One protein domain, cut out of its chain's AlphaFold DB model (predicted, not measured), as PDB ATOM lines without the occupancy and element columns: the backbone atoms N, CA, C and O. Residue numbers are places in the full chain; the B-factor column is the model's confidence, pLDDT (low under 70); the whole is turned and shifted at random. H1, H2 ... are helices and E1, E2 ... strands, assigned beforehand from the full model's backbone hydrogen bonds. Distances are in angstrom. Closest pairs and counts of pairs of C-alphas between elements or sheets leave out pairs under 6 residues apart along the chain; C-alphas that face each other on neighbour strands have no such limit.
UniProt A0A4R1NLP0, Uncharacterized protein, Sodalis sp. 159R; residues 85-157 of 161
ATOM      1  N   ARG A  85      45.262  -5.602 -14.060       88.06
ATOM      2  CA  ARG A  85      44.888  -6.482 -15.175       88.06
ATOM      3  C   ARG A  85      44.959  -7.982 -14.884       88.06
ATOM      4  O   ARG A  85      44.576  -8.765 -15.743       88.06
ATOM      5  N   ILE A  86      45.512  -8.378 -13.737       92.25
ATOM      6  CA  ILE A  86      45.670  -9.781 -13.339       92.25
ATOM      7  C   ILE A  86      44.686 -10.066 -12.213       92.25
ATOM      8  O   ILE A  86      44.891  -9.637 -11.080       92.25
ATOM      9  N   ILE A  87      43.653 -10.842 -12.511       90.31
ATOM     10  CA  ILE A  87      42.621 -11.214 -11.548       90.31
ATOM     11  C   ILE A  87      42.818 -12.683 -11.191       90.31
ATOM     12  O   ILE A  87      42.760 -13.559 -12.050       90.31
ATOM     13  N   TYR A  88      43.058 -12.976  -9.915       92.00
ATOM     14  CA  TYR A  88      43.092 -14.356  -9.437       92.00
ATOM     15  C   TYR A  88      41.669 -14.926  -9.349       92.00
ATOM     16  O   TYR A  88      40.775 -14.298  -8.785       92.00
ATOM     17  N   MET A  89      41.475 -16.127  -9.894       87.94
ATOM     18  CA  MET A  89      40.182 -16.805 -10.016       87.94
ATOM     19  C   MET A  89      40.140 -18.011  -9.062       87.94
ATOM     20  O   MET A  89      40.446 -19.139  -9.472       87.94
ATOM     21  N   PRO A  90      39.800 -17.813  -7.773       84.62
ATOM     22  CA  PRO A  90      39.793 -18.895  -6.797       84.62
ATOM     23  C   PRO A  90      38.763 -19.966  -7.162       84.62
ATOM     24  O   PRO A  90      37.669 -19.668  -7.640       84.62
ATOM     25  N   SER A  91      39.106 -21.226  -6.890       74.25
ATOM     26  CA  SER A  91      38.195 -22.375  -7.022       74.25
ATOM     27  C   SER A  91      37.597 -22.561  -8.422       74.25
ATOM     28  O   SER A  91      36.569 -23.224  -8.582       74.25
ATOM     29  N   MET A  92      38.235 -21.999  -9.452       77.31
ATOM     30  CA  MET A  92      37.788 -22.150 -10.826       77.31
ATOM     31  C   MET A  92      37.947 -23.599 -11.290       77.31
ATOM     32  O   MET A  92      39.044 -24.153 -11.311       77.31
ATOM     33  N   GLN A  93      36.831 -24.198 -11.706       67.31
ATOM     34  CA  GLN A  93      36.795 -25.506 -12.351       67.31
ATOM     35  C   GLN A  93      36.293 -25.342 -13.782       67.31
ATOM     36  O   GLN A  93      35.185 -24.852 -14.015       67.31
ATOM     37  N   ILE A  94      37.089 -25.767 -14.760       65.88
ATOM     38  CA  ILE A  94      36.657 -25.775 -16.159       65.88
ATOM     39  C   ILE A  94      36.044 -27.141 -16.450       65.88
ATOM     40  O   ILE A  94      36.753 -28.126 -16.625       65.88
ATOM     41  N   ALA A  95      34.715 -27.184 -16.557       56.88
ATOM     42  CA  ALA A  95      33.938 -28.413 -16.755       56.88
ATOM     43  C   ALA A  95      34.315 -29.238 -18.010       56.88
ATOM     44  O   ALA A  95      33.918 -30.393 -18.122       56.88
ATOM     45  N   ASN A  96      35.064 -28.651 -18.952       54.81
ATOM     46  CA  ASN A  96      35.526 -29.288 -20.190       54.81
ATOM     47  C   ASN A  96      37.058 -29.356 -20.309       54.81
ATOM     48  O   ASN A  96      37.571 -29.590 -21.405       54.81
ATOM     49  N   MET A  97      37.802 -29.130 -19.223       58.50
ATOM     50  CA  MET A  97      39.239 -29.390 -19.244       58.50
ATOM     51  C   MET A  97      39.449 -30.886 -19.455       58.50
ATOM     52  O   MET A  97      38.685 -31.710 -18.945       58.50
ATOM     53  N   ARG A  98      40.449 -31.267 -20.253       56.41
ATOM     54  CA  ARG A  98      40.729 -32.690 -20.437       56.41
ATOM     55  C   ARG A  98      41.001 -33.316 -19.064       56.41
ATOM     56  O   ARG A  98      41.769 -32.762 -18.288       56.41
ATOM     57  N   ILE A  99      40.389 -34.467 -18.784       53.53
ATOM     58  CA  ILE A  99      40.459 -35.161 -17.481       53.53
ATOM     59  C   ILE A  99      41.911 -35.452 -17.056       53.53
ATOM     60  O   ILE A  99      42.212 -35.516 -15.871       53.53
ATOM     61  N   ASP A 100      42.832 -35.598 -18.011       56.88
ATOM     62  CA  ASP A 100      44.260 -35.785 -17.741       56.88
ATOM     63  C   ASP A 100      44.995 -34.507 -17.296       56.88
ATOM     64  O   ASP A 100      46.121 -34.599 -16.820       56.88
ATOM     65  N   LEU A 101      44.361 -33.337 -17.407       55.38
ATOM     66  CA  LEU A 101      44.850 -32.049 -16.897       55.38
ATOM     67  C   LEU A 101      44.230 -31.667 -15.538       55.38
ATOM     68  O   LEU A 101      44.745 -30.771 -14.872       55.38
ATOM     69  N   ASP A 102      43.159 -32.356 -15.130       53.19
ATOM     70  CA  ASP A 102      42.331 -32.091 -13.936       53.19
ATOM     71  C   ASP A 102      42.925 -32.679 -12.634       53.19
ATOM     72  O   ASP A 102      42.370 -32.543 -11.549       53.19
ATOM     73  N   VAL A 103      44.070 -33.366 -12.731       48.84
ATOM     74  CA  VAL A 103      44.724 -34.042 -11.592       48.84
ATOM     75  C   VAL A 103      45.738 -33.153 -10.865       48.84
ATOM     76  O   VAL A 103      46.273 -33.544  -9.828       48.84
ATOM     77  N   GLU A 104      46.011 -31.961 -11.391       57.56
ATOM     78  CA  GLU A 104      46.994 -31.031 -10.843       57.56
ATOM     79  C   GLU A 104      46.306 -29.792 -10.266       57.56
ATOM     80  O   GLU A 104      45.430 -29.197 -10.890       57.56
ATOM     81  N   THR A 105      46.730 -29.383  -9.066       69.31
ATOM     82  CA  THR A 105      46.336 -28.127  -8.416       69.31
ATOM     83  C   THR A 105      46.798 -26.947  -9.274       69.31
ATOM     84  O   THR A 105      47.935 -26.485  -9.148       69.31
ATOM     85  N   ARG A 106      45.946 -26.511 -10.201       79.69
ATOM     86  CA  ARG A 106      46.198 -25.367 -11.078       79.69
ATOM     87  C   ARG A 106      45.544 -24.128 -10.495       79.69
ATOM     88  O   ARG A 106      44.408 -24.166 -10.032       79.69
ATOM     89  N   GLU A 107      46.280 -23.033 -10.550       90.06
ATOM     90  CA  GLU A 107      45.818 -21.723 -10.110       90.06
ATOM     91  C   GLU A 107      45.371 -20.941 -11.338       90.06
ATOM     92  O   GLU A 107      46.147 -20.811 -12.289       90.06
ATOM     93  N   TRP A 108      44.130 -20.460 -11.337       91.06
ATOM     94  CA  TRP A 108      43.537 -19.773 -12.481       91.06
ATOM     95  C   TRP A 108      43.617 -18.262 -12.329       91.06
ATOM     96  O   TRP A 108      43.418 -17.714 -11.245       91.06
ATOM     97  N   PHE A 109      43.885 -17.600 -13.447       92.81
ATOM     98  CA  PHE A 109      43.988 -16.155 -13.545       92.81
ATOM     99  C   PHE A 109      43.261 -15.683 -14.797       92.81
ATOM    100  O   PHE A 109      43.422 -16.276 -15.865       92.81
ATOM    101  N   ASP A 110      42.495 -14.608 -14.666       90.94
ATOM    102  CA  ASP A 110      42.084 -13.797 -15.803       90.94
ATOM    103  C   ASP A 110      43.129 -12.701 -16.032       90.94
ATOM    104  O   ASP A 110      43.573 -12.037 -15.091       90.94
ATOM    105  N   ILE A 111      43.565 -12.563 -17.281       91.38
ATOM    106  CA  ILE A 111      44.455 -11.503 -17.731       91.38
ATOM    107  C   ILE A 111      43.806 -10.865 -18.958       91.38
ATOM    108  O   ILE A 111      43.807 -11.456 -20.041       91.38
ATOM    109  N   ASP A 112      43.241  -9.670 -18.780       85.94
ATOM    110  CA  ASP A 112      42.558  -8.896 -19.832       85.94
ATOM    111  C   ASP A 112      41.383  -9.629 -20.511       85.94
ATOM    112  O   ASP A 112      41.221  -9.570 -21.736       85.94
ATOM    113  N   GLY A 113      40.583 -10.370 -19.743       82.94
ATOM    114  CA  GLY A 113      39.462 -11.165 -20.255       82.94
ATOM    115  C   GLY A 113      39.891 -12.490 -20.894       82.94
ATOM    116  O   GLY A 113      39.148 -13.085 -21.681       82.94
ATOM    117  N   LYS A 114      41.124 -12.945 -20.635       86.88
ATOM    118  CA  LYS A 114      41.631 -14.249 -21.078       86.88
ATOM    119  C   LYS A 114      42.102 -15.068 -19.896       86.88
ATOM    120  O   LYS A 114      42.906 -14.621 -19.085       86.88
ATOM    121  N   LEU A 115      41.674 -16.323 -19.875       89.00
ATOM    122  CA  LEU A 115      41.981 -17.242 -18.792       89.00
ATOM    123  C   LEU A 115      43.266 -18.031 -19.041       89.00
ATOM    124  O   LEU A 115      43.440 -18.676 -20.082       89.00
ATOM    125  N   TYR A 116      44.114 -18.026 -18.020       91.69
ATOM    126  CA  TYR A 116      45.371 -18.752 -17.950       91.69
ATOM    127  C   TYR A 116      45.433 -19.552 -16.654       91.69
ATOM    128  O   TYR A 116      44.955 -19.099 -15.614       91.69
ATOM    129  N   ALA A 117      46.064 -20.721 -16.699       90.56
ATOM    130  CA  ALA A 117      46.361 -21.490 -15.496       90.56
ATOM    131  C   ALA A 117      47.861 -21.649 -15.307       90.56
ATOM    132  O   ALA A 117      48.585 -21.895 -16.274       90.56
ATOM    133  N   ILE A 118      48.307 -21.578 -14.056       90.19
ATOM    134  CA  ILE A 118      49.684 -21.869 -13.669       90.19
ATOM    135  C   ILE A 118      49.729 -23.200 -12.935       90.19
ATOM    136  O   ILE A 118      48.944 -23.454 -12.018       90.19
ATOM    137  N   HIS A 119      50.682 -24.034 -13.332       85.56
ATOM    138  CA  HIS A 119      51.045 -25.239 -12.611       85.56
ATOM    139  C   HIS A 119      52.147 -24.964 -11.572       85.56
ATOM    140  O   HIS A 119      52.898 -23.997 -11.675       85.56
ATOM    141  N   SER A 120      52.280 -25.841 -10.574       80.38
ATOM    142  CA  SER A 120      53.256 -25.696  -9.481       80.38
ATOM    143  C   SER A 120      54.724 -25.625  -9.936       80.38
ATOM    144  O   SER A 120      55.564 -25.076  -9.226       80.38
ATOM    145  N   ASP A 121      55.035 -26.135 -11.130       84.75
ATOM    146  CA  ASP A 121      56.359 -26.051 -11.758       84.75
ATOM    147  C   ASP A 121      56.596 -24.755 -12.561       84.75
ATOM    148  O   ASP A 121      57.674 -24.573 -13.128       84.75
ATOM    149  N   GLY A 122      55.612 -23.850 -12.600       85.44
ATOM    150  CA  GLY A 122      55.658 -22.591 -13.343       85.44
ATOM    151  C   GLY A 122      55.168 -22.685 -14.790       85.44
ATOM    152  O   GLY A 122      55.197 -21.681 -15.501       85.44
ATOM    153  N   THR A 123      54.703 -23.847 -15.253       88.75
ATOM    154  CA  THR A 123      54.122 -23.977 -16.596       88.75
ATOM    155  C   THR A 123      52.802 -23.219 -16.684       88.75
ATOM    156  O   THR A 123      51.944 -23.352 -15.811       88.75
ATOM    157  N   VAL A 124      52.621 -22.458 -17.766       91.50
ATOM    158  CA  VAL A 124      51.396 -21.702 -18.053       91.50
ATOM    159  C   VAL A 124      50.623 -22.385 -19.173       91.50
ATOM    160  O   VAL A 124      51.204 -22.723 -20.207       91.50
ATOM    161  N   ILE A 125      49.315 -22.556 -18.990       89.31
ATOM    162  CA  ILE A 125      48.411 -23.072 -20.021       89.31
ATOM    163  C   ILE A 125      47.236 -22.131 -20.300       89.31
ATOM    164  O   ILE A 125      46.847 -21.344 -19.441       89.31
ATOM    165  N   ASP A 126      46.658 -22.246 -21.494       88.25
ATOM    166  CA  ASP A 126      45.382 -21.619 -21.856       88.25
ATOM    167  C   ASP A 126      44.167 -22.483 -21.450       88.25
ATOM    168  O   ASP A 126      44.302 -23.622 -20.995       88.25
ATOM    169  N   MET A 127      42.950 -21.970 -21.668       81.69
ATOM    170  CA  MET A 127      41.701 -22.715 -21.423       81.69
ATOM    171  C   MET A 127      41.569 -24.032 -22.201       81.69
ATOM    172  O   MET A 127      40.761 -24.884 -21.833       81.69
ATOM    173  N   SER A 128      42.310 -24.196 -23.298       80.81
ATOM    174  CA  SER A 128      42.308 -25.427 -24.096       80.81
ATOM    175  C   SER A 128      43.311 -26.459 -23.571       80.81
ATOM    176  O   SER A 128      43.370 -27.575 -24.091       80.81
ATOM    177  N   GLY A 129      44.089 -26.111 -22.542       79.88
ATOM    178  CA  GLY A 129      45.116 -26.965 -21.961       79.88
ATOM    179  C   GLY A 129      46.444 -26.943 -22.715       79.88
ATOM    180  O   GLY A 129      47.287 -27.803 -22.469       79.88
ATOM    181  N   ASN A 130      46.642 -26.003 -23.643       85.88
ATOM    182  CA  ASN A 130      47.901 -25.876 -24.368       85.88
ATOM    183  C   ASN A 130      48.869 -24.993 -23.589       85.88
ATOM    184  O   ASN A 130      48.448 -24.009 -22.988       85.88
ATOM    185  N   ASN A 131      50.169 -25.287 -23.678       89.62
ATOM    186  CA  ASN A 131      51.201 -24.381 -23.179       89.62
ATOM    187  C   ASN A 131      51.037 -22.999 -23.820       89.62
ATOM    188  O   ASN A 131      50.977 -22.880 -25.046       89.62
ATOM    189  N   ALA A 132      51.005 -21.969 -22.984       90.69
ATOM    190  CA  ALA A 132      50.758 -20.600 -23.394       90.69
ATOM    191  C   ALA A 132      51.853 -19.668 -22.875       90.69
ATOM    192  O   ALA A 132      52.486 -19.917 -21.850       90.69
ATOM    193  N   LEU A 133      52.072 -18.575 -23.603       92.88
ATOM    194  CA  LEU A 133      52.864 -17.451 -23.120       92.88
ATOM    195  C   LEU A 133      51.924 -16.426 -22.491       92.88
ATOM    196  O   LEU A 133      50.835 -16.174 -23.013       92.88
ATOM    197  N   LEU A 134      52.372 -15.829 -21.390       92.31
ATOM    198  CA  LEU A 134      51.670 -14.722 -20.754       92.31
ATOM    199  C   LEU A 134      51.743 -13.467 -21.644       92.31
ATOM    200  O   LEU A 134      52.760 -13.251 -22.315       92.31
ATOM    201  N   PRO A 135      50.675 -12.653 -21.690       90.19
ATOM    202  CA  PRO A 135      50.628 -11.461 -22.530       90.19
ATOM    203  C   PRO A 135      51.500 -10.323 -21.972       90.19
ATOM    204  O   PRO A 135      51.791 -10.277 -20.783       90.19
ATOM    205  N   ASP A 136      51.907  -9.394 -22.845       87.06
ATOM    206  CA  ASP A 136      52.414  -8.047 -22.520       87.06
ATOM    207  C   ASP A 136      53.428  -7.933 -21.369       87.06
ATOM    208  O   ASP A 136      53.408  -6.987 -20.581       87.06
ATOM    209  N   GLY A 137      54.354  -8.888 -21.284       86.44
ATOM    210  CA  GLY A 137      55.409  -8.874 -20.271       86.44
ATOM    211  C   GLY A 137      54.941  -9.242 -18.862       86.44
ATOM    212  O   GLY A 137      55.727  -9.094 -17.929       86.44
ATOM    213  N   VAL A 138      53.710  -9.745 -18.710       91.94
ATOM    214  CA  VAL A 138      53.229 -10.325 -17.455       91.94
ATOM    215  C   VAL A 138      54.125 -11.497 -17.062       91.94
ATOM    216  O   VAL A 138      54.383 -12.403 -17.859       91.94
ATOM    217  N   SER A 139      54.611 -11.472 -15.823       93.31
ATOM    218  CA  SER A 139      55.478 -12.501 -15.259       93.31
ATOM    219  C   SER A 139      54.724 -13.421 -14.297       93.31
ATOM    220  O   SER A 139      53.678 -13.075 -13.747       93.31
ATOM    221  N   ILE A 140      55.287 -14.604 -14.050       92.75
ATOM    222  CA  ILE A 140      54.736 -15.566 -13.086       92.75
ATOM    223  C   ILE A 140      54.716 -14.964 -11.670       92.75
ATOM    224  O   ILE A 140      53.776 -15.188 -10.911       92.75
ATOM    225  N   GLU A 141      55.719 -14.160 -11.310       93.12
ATOM    226  CA  GLU A 141      55.770 -13.479 -10.014       93.12
ATOM    227  C   GLU A 141      54.594 -12.518  -9.819       93.12
ATOM    228  O   GLU A 141      54.066 -12.425  -8.711       93.12
ATOM    229  N   GLN A 142      54.157 -11.834 -10.881       93.44
ATOM    230  CA  GLN A 142      52.992 -10.949 -10.817       93.44
ATOM    231  C   GLN A 142      51.698 -11.736 -10.593       93.44
ATOM    232  O   GLN A 142      50.843 -11.293  -9.830       93.44
ATOM    233  N   LEU A 143      51.580 -12.932 -11.170       93.50
ATOM    234  CA  LEU A 143      50.441 -13.819 -10.922       93.50
ATOM    235  C   LEU A 143      50.414 -14.304  -9.465       93.50
ATOM    236  O   LEU A 143      49.383 -14.234  -8.796       93.50
ATOM    237  N   TYR A 144      51.563 -14.716  -8.918       92.62
ATOM    238  CA  TYR A 144      51.649 -15.068  -7.497       92.62
ATOM    239  C   TYR A 144      51.353 -13.885  -6.575       92.62
ATOM    240  O   TYR A 144      50.733 -14.076  -5.527       92.62
ATOM    241  N   TYR A 145      51.764 -12.674  -6.955       92.50
ATOM    242  CA  TYR A 145      51.417 -11.464  -6.220       92.50
ATOM    243  C   TYR A 145      49.904 -11.216  -6.222       92.50
ATOM    244  O   TYR A 145      49.347 -11.019  -5.147       92.50
ATOM    245  N   ALA A 146      49.234 -11.320  -7.374       92.38
ATOM    246  CA  ALA A 146      47.781 -11.161  -7.474       92.38
ATOM    247  C   ALA A 146      47.031 -12.178  -6.595       92.38
ATOM    248  O   ALA A 146      46.161 -11.808  -5.807       92.38
ATOM    249  N   LYS A 147      47.433 -13.459  -6.636       92.62
ATOM    250  CA  LYS A 147      46.884 -14.495  -5.741       92.62
ATOM    251  C   LYS A 147      47.091 -14.141  -4.268       92.62
ATOM    252  O   LYS A 147      46.171 -14.262  -3.462       92.62
ATOM    253  N   LYS A 148      48.310 -13.744  -3.900       92.50
ATOM    254  CA  LYS A 148      48.643 -13.383  -2.521       92.50
ATOM    255  C   LYS A 148      47.807 -12.190  -2.049       92.50
ATOM    256  O   LYS A 148      47.236 -12.270  -0.970       92.50
ATOM    257  N   SER A 149      47.710 -11.142  -2.870       91.12
ATOM    258  CA  SER A 149      46.899  -9.950  -2.606       91.12
ATOM    259  C   SER A 149      45.443 -10.331  -2.339       91.12
ATOM    260  O   SER A 149      44.900  -9.969  -1.302       91.12
ATOM    261  N   TYR A 150      44.858 -11.178  -3.195       90.38
ATOM    262  CA  TYR A 150      43.491 -11.671  -3.016       90.38
ATOM    263  C   TYR A 150      43.287 -12.400  -1.678       90.38
ATOM    264  O   TYR A 150      42.313 -12.134  -0.980       90.38
ATOM    265  N   ILE A 151      44.195 -13.315  -1.314       89.19
ATOM    266  CA  ILE A 151      44.092 -14.127  -0.085       89.19
ATOM    267  C   ILE A 151      44.290 -13.279   1.179       89.19
ATOM    268  O   ILE A 151      43.649 -13.519   2.206       89.19
ATOM    269  N   GLU A 152      45.219 -12.327   1.130       91.00
ATOM    270  CA  GLU A 152      45.559 -11.473   2.270       91.00
ATOM    271  C   GLU A 152      44.552 -10.336   2.485       91.00
ATOM    272  O   GLU A 152      44.540  -9.757   3.573       91.00
ATOM    273  N   ASP A 153      43.696 -10.047   1.503       87.00
ATOM    274  CA  ASP A 153      42.627  -9.061   1.623       87.00
ATOM    275  C   ASP A 153      41.511  -9.556   2.574       87.00
ATOM    276  O   ASP A 153      40.822 -10.541   2.277       87.00
ATOM    277  N   PRO A 154      41.286  -8.879   3.718       82.75
ATOM    278  CA  PRO A 154      40.244  -9.252   4.670       82.75
ATOM    279  C   PRO A 154      38.824  -9.215   4.090       82.75
ATOM    280  O   PRO A 154      37.954  -9.923   4.600       82.75
ATOM    281  N   GLU A 155      38.565  -8.407   3.056       83.19
ATOM    282  CA  GLU A 155      37.240  -8.314   2.430       83.19
ATOM    283  C   GLU A 155      36.889  -9.589   1.646       83.19
ATOM    284  O   GLU A 155      35.725  -9.997   1.611       83.19
ATOM    285  N   ASN A 156      37.897 -10.291   1.120       77.75
ATOM    286  CA  ASN A 156      37.720 -11.534   0.365       77.75
ATOM    287  C   ASN A 156      37.539 -12.773   1.261       77.75
ATOM    288  O   ASN A 156      37.111 -13.824   0.787       77.75
ATOM    289  N   GLN A 157      37.801 -12.663   2.568       64.12
ATOM    290  CA  GLN A 157      37.654 -13.766   3.533       64.12
ATOM    291  C   GLN A 157      36.213 -13.948   4.048       64.12
ATOM    292  O   GLN A 157      35.938 -14.842   4.848       64.12
TER     293      GLN A 157
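What this domain is: This is residues 85 to 157 of the 161 residues of an uncharacterized protein of Sodalis sp. 159R (UniProt A0A4R1NLP0). A small, twisted sheet of four strands has one helix, H1, packed slantwise over one of its faces, near the edge made by E1. At one end of the longest axis lies the turn of the long link between E1 and E2, around Asp 100; at the other end residues 152 to 157 stick out, of which 152 belongs to H1. The printed part has 73 residues, with four named strands and then one named helix in the order E1, E2, E3, E4, H1; the sheet runs E1, E2, E3, E4, all antiparallel. The class is mixed, helices and strands, with 30 residues, under half, in named elements. The whole is compact, with a radius of gyration of the C-alphas of 12.1 A and spans of 35 by 28 by 23 A.

Where its parts are: The inner strands are E2, residues 107 to 111, 12.8 A long, and E3, residues 114 to 118, 13.3 A long. The edge strands are E1, residues 86 to 89, 9.5 A, which begins with C-alpha 86 at (45.670, -9.781, -13.339), and E4, residues 124 to 126, 7.1 A. H1, residues 140 to 152, measures 18.4 A, from C-alpha 140 at (54.736, -15.566, -13.086) to C-alpha 152 at (45.559, -11.473, 2.270).

How they stand to each other: E1 to E4 form a meander, each strand the antiparallel neighbour of the one before, and each successive pair is a hairpin. Between E2 and E3, at 149 degrees, N 109 and O 116 are 2.8 A apart, within hydrogen-bond range. Between E1 and E2, at 141 degrees, N 87 and O 110 are within range at 2.8 A. Between E3 and E4, at 144 degrees, N 117 and O 125 are within range at 2.9 A. The sheet is only just strongly twisted, its C-alphas lying up to 4.4 A off the best plane. H1 is on one face of it, giving two layers, a helix and a sheet, at a height over the sheet of 8.8 A. It lies over E1 and, only just, over E2, where 3 of its C-alphas fall; on the local plane it runs slantwise to the strands, at 56 degrees to E1. The closest C-alphas of E1 and H1 are those of Tyr 88 and Lys 147, 5.3 A apart. E3 and H1 are near each other, with 5 pairs of C-alphas within 10 A. E4 is apart from E1 and E2. In H1 every O i to N i+4 pair is within hydrogen-bond range.

The domain as a whole: The two C-alphas farthest apart, those of Asp 100 and Pro 154, are 35.0 A apart. The printed part has no cut. The links E1 to E2, 17 residues, and E4 to H1, 13 residues, are long; E2 to E3 and E3 to E4 are tight. The mean pLDDT of the printed part is 82.5, and residues 93 to 105 and residue 157 are under 70.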